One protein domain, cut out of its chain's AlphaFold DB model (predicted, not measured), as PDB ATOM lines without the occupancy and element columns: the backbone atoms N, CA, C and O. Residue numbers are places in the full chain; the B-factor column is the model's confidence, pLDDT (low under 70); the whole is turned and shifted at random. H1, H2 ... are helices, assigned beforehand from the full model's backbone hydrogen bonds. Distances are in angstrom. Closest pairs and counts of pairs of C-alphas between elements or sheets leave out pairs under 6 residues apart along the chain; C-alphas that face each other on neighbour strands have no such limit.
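AT A GLANCE: This is residues 11 to 63 of the 146 residues of the protein "DnaJ (Hsp40) homolog, subfamily C, member 12" of Hippocampus comes (UniProt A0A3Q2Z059). A long helix, H1, sticks out as an arm with residues 11 to 25; past Ser 31 the backbone turns a corner into H2, and H3, crosswise to H2, completes a small head. The 53 printed residues hold three named helices, H1, H2, H3, and no named strand: all helix. The whole is loose, radius of gyration of the C-alphas 13.5 A, and elongated, spanning 42 by 23 by 22 A.

IN THESE COORDINATES: H1, residues 11 to 31, runs 30.0 A from C-alpha 11 at (37.025, -22.595, -7.595). H2, residues 33 to 45, measures 18.3 A. H3, residues 51 to 63, runs 19.5 A to C-alpha 63 at (30.961, -63.346, 5.187).

HOW THE PARTS SIT: H1, with residues 29 to 30 alone, and H2 touch only at the corner, about perpendicular at 78 degrees; their closest C-alphas, of Leu 30 and Arg 36, are 5.1 A apart. H2, with residues 38 to 42 alone, touches H3, about perpendicular at 76 degrees; their closest C-alphas, of Trp 42 and Phe 51, are 6.8 A apart. H1 and H3 are apart. Every O i to N i+4 pair is within hydrogen-bond range in H1 and H2, and 7 of 9 in H3.

THE WHOLE: The C-alphas of Asp 12 and Thr 63, the two farthest apart, are 43.5 A apart. The printed part has no cut, and both links are tight. Residues 61 to 63 have pLDDT under 70.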
ATOM      1  N   ASN A  11      36.828 -22.019  -8.920       85.50
ATOM      2  CA  ASN A  11      37.025 -22.595  -7.595       85.50
ATOM      3  C   ASN A  11      35.725 -22.612  -6.786       85.50
ATOM      4  O   ASN A  11      35.412 -23.643  -6.200       85.50
ATOM      5  N   ASP A  12      34.933 -21.540  -6.828       88.06
ATOM      6  CA  ASP A  12      33.630 -21.475  -6.151       88.06
ATOM      7  C   ASP A  12      32.669 -22.532  -6.703       88.06
ATOM      8  O   ASP A  12      31.981 -23.211  -5.945       88.06
ATOM      9  N   ILE A  13      32.687 -22.745  -8.023       91.06
ATOM     10  CA  ILE A  13      31.895 -23.798  -8.675       91.06
ATOM     11  C   ILE A  13      32.339 -25.187  -8.196       91.06
ATOM     12  O   ILE A  13      31.502 -26.029  -7.875       91.06
ATOM     13  N   LYS A  14      33.651 -25.442  -8.108       92.94
ATOM     14  CA  LYS A  14      34.186 -26.718  -7.599       92.94
ATOM     15  C   LYS A  14      33.813 -26.957  -6.133       92.94
ATOM     16  O   LYS A  14      33.444 -28.076  -5.787       92.94
ATOM     17  N   ILE A  15      33.879 -25.924  -5.292       93.56
ATOM     18  CA  ILE A  15      33.482 -25.995  -3.878       93.56
ATOM     19  C   ILE A  15      31.984 -26.297  -3.767       93.56
ATOM     20  O   ILE A  15      31.599 -27.223  -3.056       93.56
ATOM     21  N   ALA A  16      31.146 -25.580  -4.519       92.69
ATOM     22  CA  ALA A  16      29.702 -25.794  -4.523       92.69
ATOM     23  C   ALA A  16      29.324 -27.216  -4.973       92.69
ATOM     24  O   ALA A  16      28.449 -27.839  -4.374       92.69
ATOM     25  N   LEU A  17      30.011 -27.760  -5.983       94.75
ATOM     26  CA  LEU A  17      29.817 -29.144  -6.423       94.75
ATOM     27  C   LEU A  17      30.209 -30.161  -5.344       94.75
ATOM     28  O   LEU A  17      29.488 -31.135  -5.142       94.75
ATOM     29  N   ALA A  18      31.319 -29.940  -4.634       94.31
ATOM     30  CA  ALA A  18      31.753 -30.825  -3.555       94.31
ATOM     31  C   ALA A  18      30.763 -30.827  -2.375       94.31
ATOM     32  O   ALA A  18      30.401 -31.891  -1.869       94.31
ATOM     33  N   GLU A  19      30.273 -29.652  -1.974       95.69
ATOM     34  CA  GLU A  19      29.244 -29.527  -0.936       95.69
ATOM     35  C   GLU A  19      27.928 -30.185  -1.369       95.69
ATOM     36  O   GLU A  19      27.317 -30.921  -0.593       95.69
ATOM     37  N   PHE A  20      27.518 -30.002  -2.627       96.31
ATOM     38  CA  PHE A  20      26.331 -30.664  -3.160       96.31
ATOM     39  C   PHE A  20      26.469 -32.191  -3.139       96.31
ATOM     40  O   PHE A  20      25.554 -32.882  -2.694       96.31
ATOM     41  N   GLN A  21      27.624 -32.718  -3.553       96.19
ATOM     42  CA  GLN A  21      27.892 -34.154  -3.527       96.19
ATOM     43  C   GLN A  21      27.799 -34.718  -2.103       96.19
ATOM     44  O   GLN A  21      27.160 -35.745  -1.878       96.19
ATOM     45  N   LYS A  22      28.371 -34.012  -1.125       94.75
ATOM     46  CA  LYS A  22      28.313 -34.382   0.295       94.75
ATOM     47  C   LYS A  22      26.884 -34.357   0.843       94.75
ATOM     48  O   LYS A  22      26.493 -35.251   1.593       94.75
ATOM     49  N   LEU A  23      26.091 -33.349   0.476       96.19
ATOM     50  CA  LEU A  23      24.681 -33.258   0.868       96.19
ATOM     51  C   LEU A  23      23.849 -34.384   0.254       96.19
ATOM     52  O   LEU A  23      22.999 -34.962   0.934       96.19
ATOM     53  N   GLN A  24      24.102 -34.707  -1.011       95.75
ATOM     54  CA  GLN A  24      23.432 -35.797  -1.703       95.75
ATOM     55  C   GLN A  24      23.741 -37.146  -1.037       95.75
ATOM     56  O   GLN A  24      22.821 -37.909  -0.748       95.75
ATOM     57  N   GLU A  25      25.003 -37.407  -0.697       93.75
ATOM     58  CA  GLU A  25      25.403 -38.612   0.035       93.75
ATOM     59  C   GLU A  25      24.741 -38.684   1.421       93.75
ATOM     60  O   GLU A  25      24.142 -39.700   1.786       93.75
ATOM     61  N   ALA A  26      24.772 -37.583   2.182       95.00
ATOM     62  CA  ALA A  26      24.124 -37.514   3.488       95.00
ATOM     63  C   ALA A  26      22.621 -37.803   3.382       95.00
ATOM     64  O   ALA A  26      22.073 -38.568   4.179       95.00
ATOM     65  N   LYS A  27      21.949 -37.249   2.368       95.62
ATOM     66  CA  LYS A  27      20.539 -37.529   2.094       95.62
ATOM     67  C   LYS A  27      20.310 -39.017   1.840       95.62
ATOM     68  O   LYS A  27      19.375 -39.575   2.407       95.62
ATOM     69  N   GLU A  28      21.123 -39.671   1.018       94.31
ATOM     70  CA  GLU A  28      20.959 -41.094   0.697       94.31
ATOM     71  C   GLU A  28      21.128 -42.008   1.916       94.31
ATOM     72  O   GLU A  28      20.390 -42.987   2.064       94.31
ATOM     73  N   VAL A  29      22.067 -41.683   2.808       93.12
ATOM     74  CA  VAL A  29      22.283 -42.426   4.057       93.12
ATOM     75  C   VAL A  29      21.140 -42.188   5.043       93.12
ATOM     76  O   VAL A  29      20.638 -43.139   5.638       93.12
ATOM     77  N   LEU A  30      20.701 -40.937   5.206       93.62
ATOM     78  CA  LEU A  30      19.697 -40.565   6.207       93.62
ATOM     79  C   LEU A  30      18.256 -40.871   5.783       93.62
ATOM     80  O   LEU A  30      17.405 -41.047   6.654       93.62
ATOM     81  N   SER A  31      17.975 -40.952   4.479       94.94
ATOM     82  CA  SER A  31      16.632 -41.265   3.961       94.94
ATOM     83  C   SER A  31      16.273 -42.746   4.094       94.94
ATOM     84  O   SER A  31      15.096 -43.090   4.091       94.94
ATOM     85  N   ASN A  32      17.265 -43.637   4.180       94.00
ATOM     86  CA  ASN A  32      17.039 -45.069   4.336       94.00
ATOM     87  C   ASN A  32      17.214 -45.477   5.804       94.00
ATOM     88  O   ASN A  32      18.316 -45.390   6.345       94.00
ATOM     89  N   ASP A  33      16.153 -45.989   6.430       94.25
ATOM     90  CA  ASP A  33      16.161 -46.363   7.851       94.25
ATOM     91  C   ASP A  33      17.258 -47.367   8.223       94.25
ATOM     92  O   ASP A  33      17.853 -47.278   9.298       94.25
ATOM     93  N   THR A  34      17.556 -48.325   7.345       92.19
ATOM     94  CA  THR A  34      18.598 -49.328   7.587       92.19
ATOM     95  C   THR A  34      19.986 -48.694   7.546       92.19
ATOM     96  O   THR A  34      20.791 -48.915   8.452       92.19
ATOM     97  N   LYS A  35      20.265 -47.857   6.536       91.94
ATOM     98  CA  LYS A  35      21.541 -47.127   6.439       91.94
ATOM     99  C   LYS A  35      21.718 -46.160   7.610       91.94
ATOM    100  O   LYS A  35      22.792 -46.118   8.207       91.94
ATOM    101  N   ARG A  36      20.651 -45.462   8.003       95.25
ATOM    102  CA  ARG A  36      20.638 -44.566   9.163       95.25
ATOM    103  C   ARG A  36      20.976 -45.298  10.463       95.25
ATOM    104  O   ARG A  36      21.821 -44.827  11.216       95.25
ATOM    105  N   LYS A  37      20.386 -46.473  10.708       94.38
ATOM    106  CA  LYS A  37      20.715 -47.302  11.884       94.38
ATOM    107  C   LYS A  37      22.190 -47.713  11.913       94.38
ATOM    108  O   LYS A  37      22.804 -47.680  12.977       94.38
ATOM    109  N   ASN A  38      22.765 -48.066  10.764       93.38
ATOM    110  CA  ASN A  38      24.188 -48.402  10.658       93.38
ATOM    111  C   ASN A  38      25.084 -47.184  10.933       93.38
ATOM    112  O   ASN A  38      26.068 -47.301  11.660       93.38
ATOM    113  N   TYR A  39      24.720 -46.010  10.412       94.62
ATOM    114  CA  TYR A  39      25.412 -44.756  10.715       94.62
ATOM    115  C   TYR A  39      25.382 -44.437  12.213       94.62
ATOM    116  O   TYR A  39      26.418 -44.127  12.804       94.62
ATOM    117  N   ASP A  40      24.223 -44.585  12.856       95.12
ATOM    118  CA  ASP A  40      24.087 -44.390  14.298       95.12
ATOM    119  C   ASP A  40      24.933 -45.391  15.096       95.12
ATOM    120  O   ASP A  40      25.532 -45.022  16.105       95.12
ATOM    121  N   LEU A  41      25.013 -46.648  14.649       94.12
ATOM    122  CA  LEU A  41      25.856 -47.668  15.272       94.12
ATOM    123  C   LEU A  41      27.339 -47.290  15.195       94.12
ATOM    124  O   LEU A  41      28.029 -47.340  16.210       94.12
ATOM    125  N   TRP A  42      27.810 -46.866  14.022       94.75
ATOM    126  CA  TRP A  42      29.172 -46.367  13.833       94.75
ATOM    127  C   TRP A  42      29.461 -45.132  14.699       94.75
ATOM    128  O   TRP A  42      30.483 -45.070  15.379       94.75
ATOM    129  N   ARG A  43      28.532 -44.170  14.766       95.00
ATOM    130  CA  ARG A  43      28.675 -42.983  15.626       95.00
ATOM    131  C   ARG A  43      28.768 -43.344  17.107       95.00
ATOM    132  O   ARG A  43      29.506 -42.694  17.842       95.00
ATOM    133  N   ARG A  44      28.016 -44.353  17.557       96.19
ATOM    134  CA  ARG A  44      28.000 -44.809  18.958       96.19
ATOM    135  C   ARG A  44      29.176 -45.713  19.314       96.19
ATOM    136  O   ARG A  44      29.518 -45.788  20.488       96.19
ATOM    137  N   SER A  45      29.772 -46.405  18.344       92.31
ATOM    138  CA  SER A  45      30.887 -47.324  18.595       92.31
ATOM    139  C   SER A  45      32.198 -46.603  18.915       92.31
ATOM    140  O   SER A  45      33.093 -47.215  19.488       92.31
ATOM    141  N   GLY A  46      32.315 -45.313  18.574       92.94
ATOM    142  CA  GLY A  46      33.498 -44.503  18.882       92.94
ATOM    143  C   GLY A  46      34.760 -44.945  18.137       92.94
ATOM    144  O   GLY A  46      35.867 -44.610  18.550       92.94
ATOM    145  N   VAL A  47      34.612 -45.714  17.054       91.06
ATOM    146  CA  VAL A  47      35.743 -46.180  16.246       91.06
ATOM    147  C   VAL A  47      36.366 -45.020  15.470       91.06
ATOM    148  O   VAL A  47      35.665 -44.178  14.916       91.06
ATOM    149  N   ALA A  48      37.697 -44.999  15.383       93.88
ATOM    150  CA  ALA A  48      38.444 -43.959  14.666       93.88
ATOM    151  C   ALA A  48      38.411 -44.113  13.129       93.88
ATOM    152  O   ALA A  48      39.005 -43.313  12.410       93.88
ATOM    153  N   ILE A  49      37.748 -45.153  12.622       93.25
ATOM    154  CA  ILE A  49      37.652 -45.455  11.192       93.25
ATOM    155  C   ILE A  49      36.560 -44.568  10.565       93.25
ATOM    156  O   ILE A  49      35.475 -44.478  11.147       93.25
ATOM    157  N   PRO A  50      36.788 -43.944   9.392       94.56
ATOM    158  CA  PRO A  50      35.755 -43.202   8.671       94.56
ATOM    159  C   PRO A  50      34.517 -44.056   8.377       94.56
ATOM    160  O   PRO A  50      34.615 -45.262   8.158       94.56
ATOM    161  N   PHE A  51      33.343 -43.422   8.318       92.56
ATOM    162  CA  PHE A  51      32.078 -44.132   8.106       92.56
ATOM    163  C   PHE A  51      32.082 -45.002   6.842       92.56
ATOM    164  O   PHE A  51      31.622 -46.137   6.893       92.56
ATOM    165  N   HIS A  52      32.629 -44.494   5.734       91.56
ATOM    166  CA  HIS A  52      32.689 -45.217   4.463       91.56
ATOM    167  C   HIS A  52      33.484 -46.528   4.579       91.56
ATOM    168  O   HIS A  52      33.005 -47.591   4.180       91.56
ATOM    169  N   ASP A  53      34.661 -46.473   5.199       92.06
ATOM    170  CA  ASP A  53      35.525 -47.641   5.385       92.06
ATOM    171  C   ASP A  53      34.896 -48.634   6.365       92.06
ATOM    172  O   ASP A  53      34.875 -49.841   6.122       92.06
ATOM    173  N   TRP A  54      34.303 -48.127   7.451       92.81
ATOM    174  CA  TRP A  54      33.547 -48.954   8.385       92.81
ATOM    175  C   TRP A  54      32.349 -49.631   7.710       92.81
ATOM    176  O   TRP A  54      32.083 -50.799   7.980       92.81
ATOM    177  N   GLN A  55      31.639 -48.936   6.818       90.75
ATOM    178  CA  GLN A  55      30.501 -49.487   6.090       90.75
ATOM    179  C   GLN A  55      30.942 -50.631   5.168       90.75
ATOM    180  O   GLN A  55      30.337 -51.702   5.209       90.75
ATOM    181  N   ALA A  56      32.027 -50.444   4.409       89.31
ATOM    182  CA  ALA A  56      32.603 -51.491   3.563       89.31
ATOM    183  C   ALA A  56      33.008 -52.731   4.382       89.31
ATOM    184  O   ALA A  56      32.718 -53.868   3.999       89.31
ATOM    185  N   LEU A  57      33.611 -52.516   5.556       86.94
ATOM    186  CA  LEU A  57      33.944 -53.589   6.490       86.94
ATOM    187  C   LEU A  57      32.683 -54.284   7.011       86.94
ATOM    188  O   LEU A  57      32.587 -55.502   6.898       86.94
ATOM    189  N   ASN A  58      31.698 -53.538   7.518       82.94
ATOM    190  CA  ASN A  58      30.433 -54.054   8.054       82.94
ATOM    191  C   ASN A  58      29.640 -54.902   7.039       82.94
ATOM    192  O   ASN A  58      28.942 -55.852   7.410       82.94
ATOM    193  N   ASP A  59      29.753 -54.583   5.752       78.38
ATOM    194  CA  ASP A  59      29.168 -55.391   4.686       78.38
ATOM    195  C   ASP A  59      29.944 -56.699   4.463       78.38
ATOM    196  O   ASP A  59      29.323 -57.747   4.275       78.38
ATOM    197  N   SER A  60      31.275 -56.680   4.604       70.06
ATOM    198  CA  SER A  60      32.134 -57.866   4.472       70.06
ATOM    199  C   SER A  60      32.137 -58.812   5.685       70.06
ATOM    200  O   SER A  60      32.156 -60.024   5.488       70.06
ATOM    201  N   VAL A  61      32.048 -58.337   6.939       60.25
ATOM    202  CA  VAL A  61      32.081 -59.221   8.137       60.25
ATOM    203  C   VAL A  61      30.893 -60.184   8.218       60.25
ATOM    204  O   VAL A  61      30.974 -61.189   8.918       60.25
ATOM    205  N   LYS A  62      29.815 -59.956   7.451       58.62
ATOM    206  CA  LYS A  62      28.748 -60.959   7.280       58.62
ATOM    207  C   LYS A  62      29.248 -62.250   6.611       58.62
ATOM    208  O   LYS A  62      28.562 -63.262   6.682       58.62
ATOM    209  N   THR A  63      30.420 -62.227   5.973       56.00
ATOM    210  CA  THR A  63      30.961 -63.346   5.187       56.00
ATOM    211  C   THR A  63      32.114 -64.105   5.851       56.00
ATOM    212  O   THR A  63      32.511 -65.148   5.339       56.00
TER     213      THR A  63